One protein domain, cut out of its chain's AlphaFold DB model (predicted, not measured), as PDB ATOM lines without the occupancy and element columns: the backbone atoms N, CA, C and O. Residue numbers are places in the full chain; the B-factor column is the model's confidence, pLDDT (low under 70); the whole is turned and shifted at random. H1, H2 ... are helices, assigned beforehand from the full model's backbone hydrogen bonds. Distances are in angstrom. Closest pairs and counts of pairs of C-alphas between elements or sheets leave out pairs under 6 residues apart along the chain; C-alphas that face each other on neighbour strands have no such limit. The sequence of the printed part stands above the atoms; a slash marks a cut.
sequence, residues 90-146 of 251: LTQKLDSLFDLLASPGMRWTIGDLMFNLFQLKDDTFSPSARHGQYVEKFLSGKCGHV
ATOM      1  N   LEU A  90      34.348 -37.679  54.901       85.50
ATOM      2  CA  LEU A  90      34.702 -37.430  53.498       85.50
ATOM      3  C   LEU A  90      33.466 -37.516  52.593       85.50
ATOM      4  O   LEU A  90      33.241 -36.611  51.797       85.50
ATOM      5  N   THR A  91      32.637 -38.543  52.780       87.31
ATOM      6  CA  THR A  91      31.393 -38.745  52.028       87.31
ATOM      7  C   THR A  91      30.452 -37.557  52.186       87.31
ATOM      8  O   THR A  91      30.081 -36.950  51.196       87.31
ATOM      9  N   GLN A  92      30.209 -37.098  53.419       91.25
ATOM     10  CA  GLN A  92      29.353 -35.931  53.673       91.25
ATOM     11  C   GLN A  92      29.867 -34.646  53.013       91.25
ATOM     12  O   GLN A  92      29.080 -33.768  52.658       91.25
ATOM     13  N   LYS A  93      31.190 -34.495  52.877       89.00
ATOM     14  CA  LYS A  93      31.780 -33.361  52.156       89.00
ATOM     15  C   LYS A  93      31.550 -33.473  50.651       89.00
ATOM     16  O   LYS A  93      31.261 -32.456  50.033       89.00
ATOM     17  N   LEU A  94      31.682 -34.674  50.090       83.88
ATOM     18  CA  LEU A  94      31.417 -34.934  48.675       83.88
ATOM     19  C   LEU A  94      29.931 -34.749  48.354       83.88
ATOM     20  O   LEU A  94      29.620 -34.045  47.403       83.88
ATOM     21  N   ASP A  95      29.032 -35.260  49.195       87.44
ATOM     22  CA  ASP A  95      27.582 -35.094  49.041       87.44
ATOM     23  C   ASP A  95      27.191 -33.614  49.091       87.44
ATOM     24  O   ASP A  95      26.529 -33.120  48.186       87.44
ATOM     25  N   SER A  96      27.720 -32.857  50.065       87.44
ATOM     26  CA  SER A  96      27.500 -31.401  50.136       87.44
ATOM     27  C   SER A  96      27.970 -30.674  48.869       87.44
ATOM     28  O   SER A  96      27.411 -29.645  48.498       87.44
ATOM     29  N   LEU A  97      29.038 -31.168  48.236       82.88
ATOM     30  CA  LEU A  97      29.586 -30.588  47.016       82.88
ATOM     31  C   LEU A  97      28.712 -30.941  45.809       82.88
ATOM     32  O   LEU A  97      28.437 -30.065  44.997       82.88
ATOM     33  N   PHE A  98      28.226 -32.178  45.709       84.50
ATOM     34  CA  PHE A  98      27.297 -32.577  44.655       84.50
ATOM     35  C   PHE A  98      25.940 -31.879  44.776       84.50
ATOM     36  O   PHE A  98      25.436 -31.401  43.765       84.50
ATOM     37  N   ASP A  99      25.403 -31.717  45.986       88.50
ATOM     38  CA  ASP A  99      24.170 -30.957  46.230       88.50
ATOM     39  C   ASP A  99      24.324 -29.480  45.836       88.50
ATOM     40  O   ASP A  99      23.420 -28.873  45.251       88.50
ATOM     41  N   LEU A 100      25.498 -28.895  46.096       85.19
ATOM     42  CA  LEU A 100      25.819 -27.538  45.655       85.19
ATOM     43  C   LEU A 100      25.873 -27.446  44.121       85.19
ATOM     44  O   LEU A 100      25.350 -26.493  43.551       85.19
ATOM     45  N   LEU A 101      26.459 -28.442  43.451       79.50
ATOM     46  CA  LEU A 101      26.521 -28.502  41.985       79.50
ATOM     47  C   LEU A 101      25.164 -28.800  41.332       79.50
ATOM     48  O   LEU A 101      24.924 -28.371  40.209       79.50
ATOM     49  N   ALA A 102      24.281 -29.524  42.019       82.75
ATOM     50  CA  ALA A 102      22.936 -29.850  41.551       82.75
ATOM     51  C   ALA A 102      21.900 -28.763  41.888       82.75
ATOM     52  O   ALA A 102      20.744 -28.855  41.468       82.75
ATOM     53  N   SER A 103      22.291 -27.735  42.649       90.19
ATOM     54  CA  SER A 103      21.386 -26.676  43.089       90.19
ATOM     55  C   SER A 103      20.744 -25.967  41.881       90.19
ATOM     56  O   SER A 103      21.462 -25.558  40.967       90.19
ATOM     57  N   PRO A 104      19.411 -25.746  41.854       87.31
ATOM     58  CA  PRO A 104      18.689 -25.218  40.684       87.31
ATOM     59  C   PRO A 104      19.168 -23.854  40.153       87.31
ATOM     60  O   PRO A 104      18.866 -23.498  39.016       87.31
ATOM     61  N   GLY A 105      19.921 -23.096  40.955       84.44
ATOM     62  CA  GLY A 105      20.537 -21.823  40.565       84.44
ATOM     63  C   GLY A 105      21.968 -21.936  40.026       84.44
ATOM     64  O   GLY A 105      22.532 -20.934  39.597       84.44
ATOM     65  N   MET A 106      22.561 -23.130  40.038       77.94
ATOM     66  CA  MET A 106      23.977 -23.360  39.764       77.94
ATOM     67  C   MET A 106      24.117 -24.401  38.653       77.94
ATOM     68  O   MET A 106      24.517 -25.537  38.863       77.94
ATOM     69  N   ARG A 107      23.764 -24.012  37.423       76.62
ATOM     70  CA  ARG A 107      23.987 -24.832  36.219       76.62
ATOM     71  C   ARG A 107      25.460 -24.810  35.814       76.62
ATOM     72  O   ARG A 107      25.799 -24.346  34.731       76.62
ATOM     73  N   TRP A 108      26.339 -25.243  36.706       78.00
ATOM     74  CA  TRP A 108      27.758 -25.300  36.404       78.00
ATOM     75  C   TRP A 108      28.009 -26.402  35.391       78.00
ATOM     76  O   TRP A 108      27.792 -27.586  35.651       78.00
ATOM     77  N   THR A 109      28.480 -26.003  34.217       77.81
ATOM     78  CA  THR A 109      29.056 -26.954  33.279       77.81
ATOM     79  C   THR A 109      30.365 -27.491  33.863       77.81
ATOM     80  O   THR A 109      30.996 -26.872  34.726       77.81
ATOM     81  N   ILE A 110      30.841 -28.635  33.366       74.25
ATOM     82  CA  ILE A 110      32.190 -29.123  33.697       74.25
ATOM     83  C   ILE A 110      33.268 -28.067  33.373       74.25
ATOM     84  O   ILE A 110      34.300 -28.003  34.040       74.25
ATOM     85  N   GLY A 111      33.008 -27.202  32.386       71.75
ATOM     86  CA  GLY A 111      33.834 -26.040  32.069       71.75
ATOM     87  C   GLY A 111      33.875 -25.023  33.211       71.75
ATOM     88  O   GLY A 111      34.969 -24.624  33.610       71.75
ATOM     89  N   ASP A 112      32.719 -24.672  33.781       75.06
ATOM     90  CA  ASP A 112      32.593 -23.724  34.899       75.06
ATOM     91  C   ASP A 112      33.188 -24.274  36.193       75.06
ATOM     92  O   ASP A 112      33.881 -23.559  36.916       75.06
ATOM     93  N   LEU A 113      32.975 -25.564  36.467       77.25
ATOM     94  CA  LEU A 113      33.589 -26.237  37.608       77.25
ATOM     95  C   LEU A 113      35.113 -26.151  37.517       77.25
ATOM     96  O   LEU A 113      35.781 -25.758  38.472       77.25
ATOM     97  N   MET A 114      35.665 -26.485  36.351       71.25
ATOM     98  CA  MET A 114      37.104 -26.431  36.135       71.25
ATOM     99  C   MET A 114      37.623 -24.990  36.147       71.25
ATOM    100  O   MET A 114      38.695 -24.742  36.679       71.25
ATOM    101  N   PHE A 115      36.877 -24.028  35.602       74.06
ATOM    102  CA  PHE A 115      37.233 -22.610  35.676       74.06
ATOM    103  C   PHE A 115      37.366 -22.140  37.131       74.06
ATOM    104  O   PHE A 115      38.368 -21.524  37.482       74.06
ATOM    105  N   ASN A 116      36.412 -22.497  37.994       75.56
ATOM    106  CA  ASN A 116      36.414 -22.093  39.400       75.56
ATOM    107  C   ASN A 116      37.411 -22.878  40.267       75.56
ATOM    108  O   ASN A 116      38.003 -22.296  41.170       75.56
ATOM    109  N   LEU A 117      37.660 -24.162  39.981       71.00
ATOM    110  CA  LEU A 117      38.695 -24.960  40.662       71.00
ATOM    111  C   LEU A 117      40.105 -24.397  40.455       71.00
ATOM    112  O   LEU A 117      40.935 -24.475  41.357       71.00
ATOM    113  N   PHE A 118      40.373 -23.853  39.267       65.50
ATOM    114  CA  PHE A 118      41.677 -23.293  38.914       65.50
ATOM    115  C   PHE A 118      41.782 -21.782  39.140       65.50
ATOM    116  O   PHE A 118      42.845 -21.223  38.887       65.50
ATOM    117  N   GLN A 119      40.753 -21.133  39.700       67.56
ATOM    118  CA  GLN A 119      40.925 -19.858  40.405       67.56
ATOM    119  C   GLN A 119      41.619 -20.122  41.753       67.56
ATOM    120  O   GLN A 119      41.085 -19.854  42.830       67.56
ATOM    121  N   LEU A 120      42.811 -20.720  41.701       56.88
ATOM    122  CA  LEU A 120      43.706 -20.720  42.844       56.88
ATOM    123  C   LEU A 120      44.096 -19.260  43.077       56.88
ATOM    124  O   LEU A 120      44.370 -18.536  42.125       56.88
ATOM    125  N   LYS A 121      44.064 -18.825  44.335       59.34
ATOM    126  CA  LYS A 121      44.125 -17.418  44.766       59.34
ATOM    127  C   LYS A 121      45.496 -16.747  44.567       59.34
ATOM    128  O   LYS A 121      45.823 -15.796  45.272       59.34
ATOM    129  N   ASP A 122      46.291 -17.267  43.644       62.16
ATOM    130  CA  ASP A 122      47.555 -16.695  43.228       62.16
ATOM    131  C   ASP A 122      47.257 -15.809  42.012       62.16
ATOM    132  O   ASP A 122      47.054 -16.294  40.900       62.16
ATOM    133  N   ASP A 123      47.199 -14.493  42.243       56.56
ATOM    134  CA  ASP A 123      46.811 -13.422  41.300       56.56
ATOM    135  C   ASP A 123      47.660 -13.329  40.010       56.56
ATOM    136  O   ASP A 123      47.561 -12.368  39.248       56.56
ATOM    137  N   THR A 124      48.518 -14.305  39.723       66.50
ATOM    138  CA  THR A 124      49.444 -14.260  38.583       66.50
ATOM    139  C   THR A 124      48.801 -14.636  37.252       66.50
ATOM    140  O   THR A 124      49.318 -14.241  36.209       66.50
ATOM    141  N   PHE A 125      47.665 -15.341  37.250       58.16
ATOM    142  CA  PHE A 125      46.952 -15.679  36.019       58.16
ATOM    143  C   PHE A 125      45.449 -15.519  36.202       58.16
ATOM    144  O   PHE A 125      44.799 -16.387  36.770       58.16
ATOM    145  N   SER A 126      44.877 -14.441  35.668       63.22
ATOM    146  CA  SER A 126      43.425 -14.313  35.534       63.22
ATOM    147  C   SER A 126      42.960 -15.183  34.359       63.22
ATOM    148  O   SER A 126      43.229 -14.839  33.201       63.22
ATOM    149  N   PRO A 127      42.286 -16.324  34.590       64.44
ATOM    150  CA  PRO A 127      41.819 -17.140  33.485       64.44
ATOM    151  C   PRO A 127      40.727 -16.370  32.732       64.44
ATOM    152  O   PRO A 127      39.745 -15.913  33.311       64.44
ATOM    153  N   SER A 128      40.896 -16.204  31.418       77.25
ATOM    154  CA  SER A 128      39.863 -15.570  30.593       77.25
ATOM    155  C   SER A 128      38.622 -16.466  30.508       77.25
ATOM    156  O   SER A 128      38.742 -17.690  30.457       77.25
ATOM    157  N   ALA A 129      37.427 -15.879  30.392       72.12
ATOM    158  CA  ALA A 129      36.181 -16.628  30.170       72.12
ATOM    159  C   ALA A 129      36.243 -17.561  28.936       72.12
ATOM    160  O   ALA A 129      35.561 -18.584  28.874       72.12
ATOM    161  N   ARG A 130      37.131 -17.264  27.972       75.44
ATOM    162  CA  ARG A 130      37.401 -18.127  26.810       75.44
ATOM    163  C   ARG A 130      38.005 -19.478  27.196       75.44
ATOM    164  O   ARG A 130      37.834 -20.444  26.459       75.44
ATOM    165  N   HIS A 131      38.681 -19.571  28.342       71.88
ATOM    166  CA  HIS A 131      39.256 -20.818  28.836       71.88
ATOM    167  C   HIS A 131      38.173 -21.865  29.126       71.88
ATOM    168  O   HIS A 131      38.308 -23.002  28.683       71.88
ATOM    169  N   GLY A 132      37.077 -21.484  29.793       70.06
ATOM    170  CA  GLY A 132      35.962 -22.396  30.085       70.06
ATOM    171  C   GLY A 132      35.342 -22.985  28.813       70.06
ATOM    172  O   GLY A 132      35.183 -24.198  28.700       70.06
ATOM    173  N   GLN A 133      35.118 -22.143  27.800       76.50
ATOM    174  CA  GLN A 133      34.582 -22.572  26.502       76.50
ATOM    175  C   GLN A 133      35.533 -23.510  25.741       76.50
ATOM    176  O   GLN A 133      35.093 -24.470  25.108       76.50
ATOM    177  N   TYR A 134      36.846 -23.257  25.796       71.12
ATOM    178  CA  TYR A 134      37.846 -24.143  25.187       71.12
ATOM    179  C   TYR A 134      37.865 -25.519  25.845       71.12
ATOM    180  O   TYR A 134      37.970 -26.543  25.173       71.12
ATOM    181  N   VAL A 135      37.736 -25.537  27.163       64.44
ATOM    182  CA  VAL A 135      37.723 -26.749  27.977       64.44
ATOM    183  C   VAL A 135      36.502 -27.595  27.684       64.44
ATOM    184  O   VAL A 135      36.625 -28.803  27.512       64.44
ATOM    185  N   GLU A 136      35.338 -26.968  27.584       74.00
ATOM    186  CA  GLU A 136      34.099 -27.646  27.224       74.00
ATOM    187  C   GLU A 136      34.169 -28.236  25.807       74.00
ATOM    188  O   GLU A 136      33.848 -29.408  25.596       74.00
ATOM    189  N   LYS A 137      34.673 -27.470  24.829       72.12
ATOM    190  CA  LYS A 137      34.890 -27.969  23.459       72.12
ATOM    191  C   LYS A 137      35.892 -29.124  23.397       72.12
ATOM    192  O   LYS A 137      35.702 -30.042  22.603       72.12
ATOM    193  N   PHE A 138      36.928 -29.093  24.235       67.00
ATOM    194  CA  PHE A 138      37.918 -30.163  24.325       67.00
ATOM    195  C   PHE A 138      37.333 -31.432  24.954       67.00
ATOM    196  O   PHE A 138      37.406 -32.506  24.365       67.00
ATOM    197  N   LEU A 139      36.695 -31.309  26.121       67.44
ATOM    198  CA  LEU A 139      36.103 -32.444  26.836       67.44
ATOM    199  C   LEU A 139      34.925 -33.071  26.081       67.44
ATOM    200  O   LEU A 139      34.689 -34.266  26.211       67.44
ATOM    201  N   SER A 140      34.211 -32.295  25.263       71.75
ATOM    202  CA  SER A 140      33.156 -32.813  24.384       71.75
ATOM    203  C   SER A 140      33.682 -33.521  23.128       71.75
ATOM    204  O   SER A 140      32.876 -33.979  22.319       71.75
ATOM    205  N   GLY A 141      35.004 -33.597  22.931       61.22
ATOM    206  CA  GLY A 141      35.620 -34.259  21.777       61.22
ATOM    207  C   GLY A 141      35.382 -33.543  20.444       61.22
ATOM    208  O   GLY A 141      35.666 -34.095  19.387       61.22
ATOM    209  N   LYS A 142      34.868 -32.306  20.471       72.69
ATOM    210  CA  LYS A 142      34.562 -31.511  19.269       72.69
ATOM    211  C   LYS A 142      35.768 -30.725  18.748       72.69
ATOM    212  O   LYS A 142      35.646 -29.968  17.787       72.69
ATOM    213  N   CYS A 143      36.934 -30.866  19.376       63.62
ATOM    214  CA  CYS A 143      38.178 -30.287  18.890       63.62
ATOM    215  C   CYS A 143      38.816 -31.215  17.842       63.62
ATOM    216  O   CYS A 143      39.370 -32.255  18.180       63.62
ATOM    217  N   GLY A 144      38.793 -30.815  16.569       60.75
ATOM    218  CA  GLY A 144      39.438 -31.546  15.467       60.75
ATOM    219  C   GLY A 144      40.974 -31.502  15.470       60.75
ATOM    220  O   GLY A 144      41.581 -31.679  14.422       60.75
ATOM    221  N   HIS A 145      41.610 -31.215  16.610       54.00
ATOM    222  CA  HIS A 145      43.049 -30.980  16.704       54.00
ATOM    223  C   HIS A 145      43.717 -32.061  17.561       54.00
ATOM    224  O   HIS A 145      43.599 -32.063  18.786       54.00
ATOM    225  N   VAL A 146      44.441 -32.976  16.912       52.56
ATOM    226  CA  VAL A 146      45.356 -33.916  17.573       52.56
ATOM    227  C   VAL A 146      46.688 -33.186  17.746       52.56
ATOM    228  O   VAL A 146      47.379 -32.920  16.769       52.56
TER     229      VAL A 146
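AT A GLANCE: This is residues 90 to 146 of the 251 residues of an uncharacterized protein of Rhizopogon vinicolor AM-OR11-026 (UniProt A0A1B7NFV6). Two short helices, H2 and H3, pack together at a steep angle, and the long loop joining them sticks out at residues 120 to 125. Helix H1 is held off from this pair like an arm, touching neither helix. The 57 printed residues, with three named helices in the order H1, H2, H3 and no named strand, are all helix in class and loose, with a radius of gyration of the C-alphas of 13.8 A and spans of 39 by 29 by 23 A.

IN THESE COORDINATES: H1, residues 90 to 102, begins at C-alpha 90 (34.702, -37.430, 53.498) and is 18.4 A long. H2 is residues 110 to 117, 10.4 A. H3, residues 129 to 139, is 16.2 A long and ends at C-alpha 139 (36.103, -32.444, 26.836).

HOW THE PARTS SIT: H1 is apart from H2 and H3. H2 and H3 touch, the closest C-alphas being those of Gly 111 and Gly 132, 4.7 A apart; they run opposite ways at a steep tilt of 51 degrees. Every O i to N i+4 pair is within hydrogen-bond range in H1 and H2, and 6 of 7 in H3.

THE WHOLE: The C-alphas farthest apart, of Gln 92 and Gly 144, are 39.8 A apart. The printed part has no cut. The link from H2 to H3 is long. Confidence is under 70 in 18 residues, among them 118 to 127 and 143 to 146.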